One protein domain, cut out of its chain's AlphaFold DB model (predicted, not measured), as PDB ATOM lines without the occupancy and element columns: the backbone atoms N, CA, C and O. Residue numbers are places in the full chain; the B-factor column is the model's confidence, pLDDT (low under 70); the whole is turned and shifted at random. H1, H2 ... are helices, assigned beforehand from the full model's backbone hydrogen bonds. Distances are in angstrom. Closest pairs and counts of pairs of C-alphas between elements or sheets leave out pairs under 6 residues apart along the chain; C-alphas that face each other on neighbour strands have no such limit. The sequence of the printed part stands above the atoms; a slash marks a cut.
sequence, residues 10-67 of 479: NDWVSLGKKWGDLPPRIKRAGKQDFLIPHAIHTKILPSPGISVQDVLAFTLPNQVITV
ATOM      1  N   ASN A  10     -16.184 -90.048   9.541       76.00
ATOM      2  CA  ASN A  10     -15.859 -91.184   8.674       76.00
ATOM      3  C   ASN A  10     -16.064 -90.894   7.174       76.00
ATOM      4  O   ASN A  10     -15.428 -91.535   6.347       76.00
ATOM      5  N   ASP A  11     -16.864 -89.887   6.816       78.94
ATOM      6  CA  ASP A  11     -17.123 -89.524   5.411       78.94
ATOM      7  C   ASP A  11     -16.011 -88.640   4.808       78.94
ATOM      8  O   ASP A  11     -16.000 -88.311   3.610       78.94
ATOM      9  N   TRP A  12     -15.078 -88.191   5.651       72.81
ATOM     10  CA  TRP A  12     -14.096 -87.168   5.294       72.81
ATOM     11  C   TRP A  12     -12.658 -87.529   5.665       72.81
ATOM     12  O   TRP A  12     -11.751 -87.122   4.942       72.81
ATOM     13  N   VAL A  13     -12.430 -88.281   6.745       63.59
ATOM     14  CA  VAL A  13     -11.084 -88.673   7.196       63.59
ATOM     15  C   VAL A  13     -10.669 -90.004   6.546       63.59
ATOM     16  O   VAL A  13     -11.479 -90.915   6.435       63.59
ATOM     17  N   SER A  14      -9.408 -90.115   6.112       59.06
ATOM     18  CA  SER A  14      -8.789 -91.333   5.536       59.06
ATOM     19  C   SER A  14      -9.255 -91.785   4.139       59.06
ATOM     20  O   SER A  14      -8.887 -92.869   3.705       59.06
ATOM     21  N   LEU A  15      -9.982 -90.950   3.388       71.06
ATOM     22  CA  LEU A  15     -10.444 -91.257   2.018       71.06
ATOM     23  C   LEU A  15      -9.537 -90.696   0.902       71.06
ATOM     24  O   LEU A  15     -10.017 -90.385  -0.184       71.06
ATOM     25  N   GLY A  16      -8.252 -90.453   1.178       71.50
ATOM     26  CA  GLY A  16      -7.304 -89.934   0.174       71.50
ATOM     27  C   GLY A  16      -7.586 -88.508  -0.335       71.50
ATOM     28  O   GLY A  16      -6.969 -88.061  -1.298       71.50
ATOM     29  N   LYS A  17      -8.505 -87.767   0.298       80.12
ATOM     30  CA  LYS A  17      -8.854 -86.392  -0.091       80.12
ATOM     31  C   LYS A  17      -7.719 -85.429   0.274       80.12
ATOM     32  O   LYS A  17      -7.274 -85.400   1.422       80.12
ATOM     33  N   LYS A  18      -7.279 -84.596  -0.674       82.25
ATOM     34  CA  LYS A  18      -6.269 -83.557  -0.416       82.25
ATOM     35  C   LYS A  18      -6.881 -82.428   0.416       82.25
ATOM     36  O   LYS A  18      -8.016 -82.017   0.183       82.25
ATOM     37  N   TRP A  19      -6.119 -81.877   1.365       80.19
ATOM     38  CA  TRP A  19      -6.598 -80.805   2.252       80.19
ATOM     39  C   TRP A  19      -7.085 -79.568   1.483       80.19
ATOM     40  O   TRP A  19      -8.068 -78.947   1.885       80.19
ATOM     41  N   GLY A  20      -6.438 -79.231   0.359       82.44
ATOM     42  CA  GLY A  20      -6.817 -78.115  -0.516       82.44
ATOM     43  C   GLY A  20      -8.261 -78.194  -1.016       82.44
ATOM     44  O   GLY A  20      -8.956 -77.176  -1.011       82.44
ATOM     45  N   ASP A  21      -8.747 -79.405  -1.280       84.81
ATOM     46  CA  ASP A  21     -10.039 -79.667  -1.923       84.81
ATOM     47  C   ASP A  21     -11.190 -79.807  -0.914       84.81
ATOM     48  O   ASP A  21     -12.361 -79.921  -1.279       84.81
ATOM     49  N   LEU A  22     -10.885 -79.784   0.389       81.88
ATOM     50  CA  LEU A  22     -11.901 -79.928   1.425       81.88
ATOM     51  C   LEU A  22     -12.783 -78.669   1.522       81.88
ATOM     52  O   LEU A  22     -12.259 -77.546   1.590       81.88
ATOM     53  N   PRO A  23     -14.118 -78.826   1.634       87.25
ATOM     54  CA  PRO A  23     -15.017 -77.705   1.864       87.25
ATOM     55  C   PRO A  23     -14.631 -76.914   3.129       87.25
ATOM     56  O   PRO A  23     -14.236 -77.522   4.132       87.25
ATOM     57  N   PRO A  24     -14.815 -75.580   3.165       85.31
ATOM     58  CA  PRO A  24     -14.426 -74.746   4.309       85.31
ATOM     59  C   PRO A  24     -14.978 -75.204   5.669       85.31
ATOM     60  O   PRO A  24     -14.320 -75.040   6.694       85.31
ATOM     61  N   ARG A  25     -16.174 -75.813   5.702       82.31
ATOM     62  CA  ARG A  25     -16.755 -76.392   6.929       82.31
ATOM     63  C   ARG A  25     -15.946 -77.575   7.476       82.31
ATOM     64  O   ARG A  25     -15.751 -77.657   8.681       82.31
ATOM     65  N   ILE A  26     -15.423 -78.426   6.593       80.81
ATOM     66  CA  ILE A  26     -14.617 -79.601   6.946       80.81
ATOM     67  C   ILE A  26     -13.231 -79.159   7.403       80.81
ATOM     68  O   ILE A  26     -12.739 -79.645   8.411       80.81
ATOM     69  N   LYS A  27     -12.641 -78.160   6.735       83.31
ATOM     70  CA  LYS A  27     -11.385 -77.539   7.181       83.31
ATOM     71  C   LYS A  27     -11.511 -76.938   8.583       83.31
ATOM     72  O   LYS A  27     -10.596 -77.082   9.381       83.31
ATOM     73  N   ARG A  28     -12.632 -76.272   8.896       81.56
ATOM     74  CA  ARG A  28     -12.896 -75.731  10.244       81.56
ATOM     75  C   ARG A  28     -13.074 -76.832  11.287       81.56
ATOM     76  O   ARG A  28     -12.449 -76.736  12.334       81.56
ATOM     77  N   ALA A  29     -13.864 -77.864  10.987       81.50
ATOM     78  CA  ALA A  29     -14.040 -79.015  11.874       81.50
ATOM     79  C   ALA A  29     -12.710 -79.749  12.116       81.50
ATOM     80  O   ALA A  29     -12.323 -79.955  13.256       81.50
ATOM     81  N   GLY A  30     -11.950 -80.030  11.054       79.00
ATOM     82  CA  GLY A  30     -10.617 -80.620  11.154       79.00
ATOM     83  C   GLY A  30      -9.659 -79.754  11.969       79.00
ATOM     84  O   GLY A  30      -8.995 -80.261  12.861       79.00
ATOM     85  N   LYS A  31      -9.620 -78.434  11.738       81.44
ATOM     86  CA  LYS A  31      -8.796 -77.524  12.551       81.44
ATOM     87  C   LYS A  31      -9.161 -77.574  14.033       81.44
ATOM     88  O   LYS A  31      -8.246 -77.540  14.837       81.44
ATOM     89  N   GLN A  32     -10.450 -77.656  14.373       80.81
ATOM     90  CA  GLN A  32     -10.913 -77.816  15.757       80.81
ATOM     91  C   GLN A  32     -10.483 -79.165  16.353       80.81
ATOM     92  O   GLN A  32      -9.988 -79.186  17.474       80.81
ATOM     93  N   ASP A  33     -10.569 -80.258  15.589       74.38
ATOM     94  CA  ASP A  33     -10.090 -81.588  16.001       74.38
ATOM     95  C   ASP A  33      -8.563 -81.640  16.208       74.38
ATOM     96  O   ASP A  33      -8.081 -82.425  17.022       74.38
ATOM     97  N   PHE A  34      -7.797 -80.818  15.481       72.94
ATOM     98  CA  PHE A  34      -6.338 -80.712  15.615       72.94
ATOM     99  C   PHE A  34      -5.887 -79.621  16.595       72.94
ATOM    100  O   PHE A  34      -4.682 -79.416  16.758       72.94
ATOM    101  N   LEU A  35      -6.810 -78.910  17.257       81.38
ATOM    102  CA  LEU A  35      -6.419 -78.037  18.357       81.38
ATOM    103  C   LEU A  35      -5.895 -78.904  19.493       81.38
ATOM    104  O   LEU A  35      -6.581 -79.798  19.986       81.38
ATOM    105  N   ILE A  36      -4.677 -78.606  19.934       74.56
ATOM    106  CA  ILE A  36      -4.134 -79.203  21.148       74.56
ATOM    107  C   ILE A  36      -5.078 -78.800  22.288       74.56
ATOM    108  O   ILE A  36      -5.258 -77.596  22.508       74.56
ATOM    109  N   PRO A  37      -5.694 -79.759  23.007       84.31
ATOM    110  CA  PRO A  37      -6.579 -79.441  24.117       84.31
ATOM    111  C   PRO A  37      -5.891 -78.468  25.069       84.31
ATOM    112  O   PRO A  37      -4.717 -78.654  25.390       84.31
ATOM    113  N   HIS A  38      -6.602 -77.440  25.533       80.12
ATOM    114  CA  HIS A  38      -5.998 -76.365  26.329       80.12
ATOM    115  C   HIS A  38      -5.220 -76.898  27.548       80.12
ATOM    116  O   HIS A  38      -4.128 -76.425  27.845       80.12
ATOM    117  N   ALA A  39      -5.727 -77.963  28.176       81.25
ATOM    118  CA  ALA A  39      -5.083 -78.650  29.296       81.25
ATOM    119  C   ALA A  39      -3.764 -79.371  28.945       81.25
ATOM    120  O   ALA A  39      -2.968 -79.649  29.839       81.25
ATOM    121  N   ILE A  40      -3.547 -79.723  27.674       80.12
ATOM    122  CA  ILE A  40      -2.275 -80.260  27.169       80.12
ATOM    123  C   ILE A  40      -1.377 -79.101  26.755       80.12
ATOM    124  O   ILE A  40      -0.206 -79.098  27.110       80.12
ATOM    125  N   HIS A  41      -1.930 -78.094  26.072       84.06
ATOM    126  CA  HIS A  41      -1.186 -76.928  25.603       84.06
ATOM    127  C   HIS A  41      -0.414 -76.241  26.739       84.06
ATOM    128  O   HIS A  41       0.770 -75.974  26.585       84.06
ATOM    129  N   THR A  42      -1.040 -76.034  27.902       82.62
ATOM    130  CA  THR A  42      -0.391 -75.430  29.083       82.62
ATOM    131  C   THR A  42       0.651 -76.324  29.758       82.62
ATOM    132  O   THR A  42       1.418 -75.847  30.587       82.62
ATOM    133  N   LYS A  43       0.688 -77.617  29.421       83.00
ATOM    134  CA  LYS A  43       1.689 -78.571  29.918       83.00
ATOM    135  C   LYS A  43       2.890 -78.707  28.990       83.00
ATOM    136  O   LYS A  43       3.956 -79.074  29.462       83.00
ATOM    137  N   ILE A  44       2.719 -78.467  27.691       89.12
ATOM    138  CA  ILE A  44       3.783 -78.651  26.688       89.12
ATOM    139  C   ILE A  44       4.389 -77.335  26.205       89.12
ATOM    140  O   ILE A  44       5.476 -77.348  25.636       89.12
ATOM    141  N   LEU A  45       3.698 -76.213  26.413       89.56
ATOM    142  CA  LEU A  45       4.169 -74.887  26.041       89.56
ATOM    143  C   LEU A  45       4.051 -73.935  27.236       89.56
ATOM    144  O   LEU A  45       3.019 -73.942  27.916       89.56
ATOM    145  N   PRO A  46       5.067 -73.088  27.473       89.75
ATOM    146  CA  PRO A  46       4.968 -72.037  28.468       89.75
ATOM    147  C   PRO A  46       3.848 -71.045  28.128       89.75
ATOM    148  O   PRO A  46       3.539 -70.800  26.959       89.75
ATOM    149  N   SER A  47       3.250 -70.443  29.158       88.69
ATOM    150  CA  SER A  47       2.225 -69.413  28.976       88.69
ATOM    151  C   SER A  47       2.775 -68.221  28.180       88.69
ATOM    152  O   SER A  47       3.916 -67.808  28.396       88.69
ATOM    153  N   PRO A  48       1.983 -67.623  27.276       89.06
ATOM    154  CA  PRO A  48       2.411 -66.427  26.565       89.06
ATOM    155  C   PRO A  48       2.693 -65.281  27.550       89.06
ATOM    156  O   PRO A  48       1.929 -65.063  28.487       89.06
ATOM    157  N   GLY A  49       3.784 -64.542  27.321       90.88
ATOM    158  CA  GLY A  49       4.172 -63.378  28.128       90.88
ATOM    159  C   GLY A  49       5.134 -63.650  29.293       90.88
ATOM    160  O   GLY A  49       5.410 -62.721  30.048       90.88
ATOM    161  N   ILE A  50       5.659 -64.872  29.445       93.12
ATOM    162  CA  ILE A  50       6.724 -65.147  30.425       93.12
ATOM    163  C   ILE A  50       8.094 -64.636  29.949       93.12
ATOM    164  O   ILE A  50       8.301 -64.392  28.756       93.12
ATOM    165  N   SER A  51       9.039 -64.468  30.878       95.31
ATOM    166  CA  SER A  51      10.392 -64.018  30.545       95.31
ATOM    167  C   SER A  51      11.175 -65.094  29.783       95.31
ATOM    168  O   SER A  51      10.900 -66.287  29.902       95.31
ATOM    169  N   VAL A  52      12.201 -64.696  29.023       85.31
ATOM    170  CA  VAL A  52      13.085 -65.648  28.318       85.31
ATOM    171  C   VAL A  52      13.760 -66.614  29.299       85.31
ATOM    172  O   VAL A  52      13.947 -67.784  28.977       85.31
ATOM    173  N   GLN A  53      14.083 -66.154  30.511       93.12
ATOM    174  CA  GLN A  53      14.686 -66.995  31.541       93.12
ATOM    175  C   GLN A  53      13.717 -68.087  32.021       93.12
ATOM    176  O   GLN A  53      14.122 -69.238  32.163       93.12
ATOM    177  N   ASP A  54      12.431 -67.760  32.170       92.38
ATOM    178  CA  ASP A  54      11.392 -68.730  32.536       92.38
ATOM    179  C   ASP A  54      11.093 -69.718  31.398       92.38
ATOM    180  O   ASP A  54      10.796 -70.883  31.655       92.38
ATOM    181  N   VAL A  55      11.218 -69.289  30.133       91.12
ATOM    182  CA  VAL A  55      11.141 -70.201  28.975       91.12
ATOM    183  C   VAL A  55      12.272 -71.228  29.023       91.12
ATOM    184  O   VAL A  55      12.025 -72.407  28.792       91.12
ATOM    185  N   LEU A  56      13.500 -70.803  29.338       88.06
ATOM    186  CA  LEU A  56      14.653 -71.707  29.438       88.06
ATOM    187  C   LEU A  56      14.560 -72.652  30.644       88.06
ATOM    188  O   LEU A  56      15.088 -73.760  30.590       88.06
ATOM    189  N   ALA A  57      13.879 -72.234  31.713       91.88
ATOM    190  CA  ALA A  57      13.631 -73.055  32.894       91.88
ATOM    191  C   ALA A  57      12.408 -73.986  32.753       91.88
ATOM    192  O   ALA A  57      12.192 -74.847  33.608       91.88
ATOM    193  N   PHE A  58      11.599 -73.837  31.698       92.19
ATOM    194  CA  PHE A  58      10.423 -74.670  31.468       92.19
ATOM    195  C   PHE A  58      10.833 -76.097  31.084       92.19
ATOM    196  O   PHE A  58      11.227 -76.380  29.954       92.19
ATOM    197  N   THR A  59      10.714 -77.027  32.028       88.94
ATOM    198  CA  THR A  59      10.938 -78.452  31.775       88.94
ATOM    199  C   THR A  59       9.673 -79.094  31.223       88.94
ATOM    200  O   THR A  59       8.621 -79.046  31.864       88.94
ATOM    201  N   LEU A  60       9.779 -79.747  30.063       84.81
ATOM    202  CA  LEU A  60       8.690 -80.570  29.542       84.81
ATOM    203  C   LEU A  60       8.346 -81.667  30.564       84.81
ATOM    204  O   LEU A  60       9.260 -82.292  31.108       84.81
ATOM    205  N   PRO A  61       7.056 -81.922  30.847       79.88
ATOM    206  CA  PRO A  61       6.665 -82.990  31.753       79.88
ATOM    207  C   PRO A  61       7.235 -84.312  31.241       79.88
ATOM    208  O   PRO A  61       7.151 -84.590  30.042       79.88
ATOM    209  N   ASN A  62       7.792 -85.121  32.149       76.81
ATOM    210  CA  ASN A  62       8.272 -86.464  31.834       76.81
ATOM    211  C   ASN A  62       7.165 -87.207  31.087       76.81
ATOM    212  O   ASN A  62       6.117 -87.515  31.660       76.81
ATOM    213  N   GLN A  63       7.377 -87.434  29.790       64.31
ATOM    214  CA  GLN A  63       6.418 -88.140  28.964       64.31
ATOM    215  C   GLN A  63       6.422 -89.590  29.429       64.31
ATOM    216  O   GLN A  63       7.251 -90.394  29.012       64.31
ATOM    217  N   VAL A  64       5.491 -89.930  30.316       59.19
ATOM    218  CA  VAL A  64       5.089 -91.318  30.487       59.19
ATOM    219  C   VAL A  64       4.439 -91.675  29.162       59.19
ATOM    220  O   VAL A  64       3.294 -91.306  28.904       59.19
ATOM    221  N   ILE A  65       5.208 -92.298  28.269       51.56
ATOM    222  CA  ILE A  65       4.703 -92.809  27.002       51.56
ATOM    223  C   ILE A  65       3.796 -93.993  27.349       51.56
ATOM    224  O   ILE A  65       4.165 -95.155  27.215       51.56
ATOM    225  N   THR A  66       2.582 -93.716  27.815       51.28
ATOM    226  CA  THR A  66       1.473 -94.645  27.639       51.28
ATOM    227  C   THR A  66       1.197 -94.655  26.150       51.28
ATOM    228  O   THR A  66       0.410 -93.853  25.654       51.28
ATOM    229  N   VAL A  67       1.924 -95.512  25.429       47.56
ATOM    230  CA  VAL A  67       1.598 -95.881  24.057       47.56
ATOM    231  C   VAL A  67       0.164 -96.407  24.143       47.56
ATOM    232  O   VAL A  67      -0.034 -97.454  24.768       47.56
TER     233      VAL A  67
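What this domain is: This is residues 10 to 67 of the 479 residues of an uncharacterized protein of Piloderma croceum (strain F 1598) (UniProt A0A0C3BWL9). Little regular structure: three short helices, H1, H2 and H3, are strung one after another along an open, extended chain, with a loop of residues 10 to 23 at the H1 end and a tail, residues 62 to 67, that sticks out after H3. The printed part has 58 residues, 23 of them in named helices, and no named strand; the class is all helix. It is extended, with a radius of gyration of the C-alphas of 17.0 A, and spans 45 by 30 by 17 A, only just elongated.

How they stand to each other: H1, residues 24 to 33, H2, residues 38 to 44, and H3, residues 52 to 57, are apart from one another. A tight link of 4 residues joins H1 to H2, and a short link of 7 joins H2 to H3. In H1 and H3 every O i to N i+4 pair is within hydrogen-bond range; in H2, 2 of 3 are.

Where its parts are: H1 runs 14.2 A from C-alpha 24 at (-14.426, -74.746, 4.309). H2 measures 10.1 A and H3 8.7 A, ending at C-alpha 57 (13.631, -73.055, 32.894).

The domain as a whole: The C-alphas of Asp 11 and Gln 53 are the farthest apart, 46.9 A. The printed part has no cut. Residues 13 to 14 and 63 to 67 have pLDDT under 70.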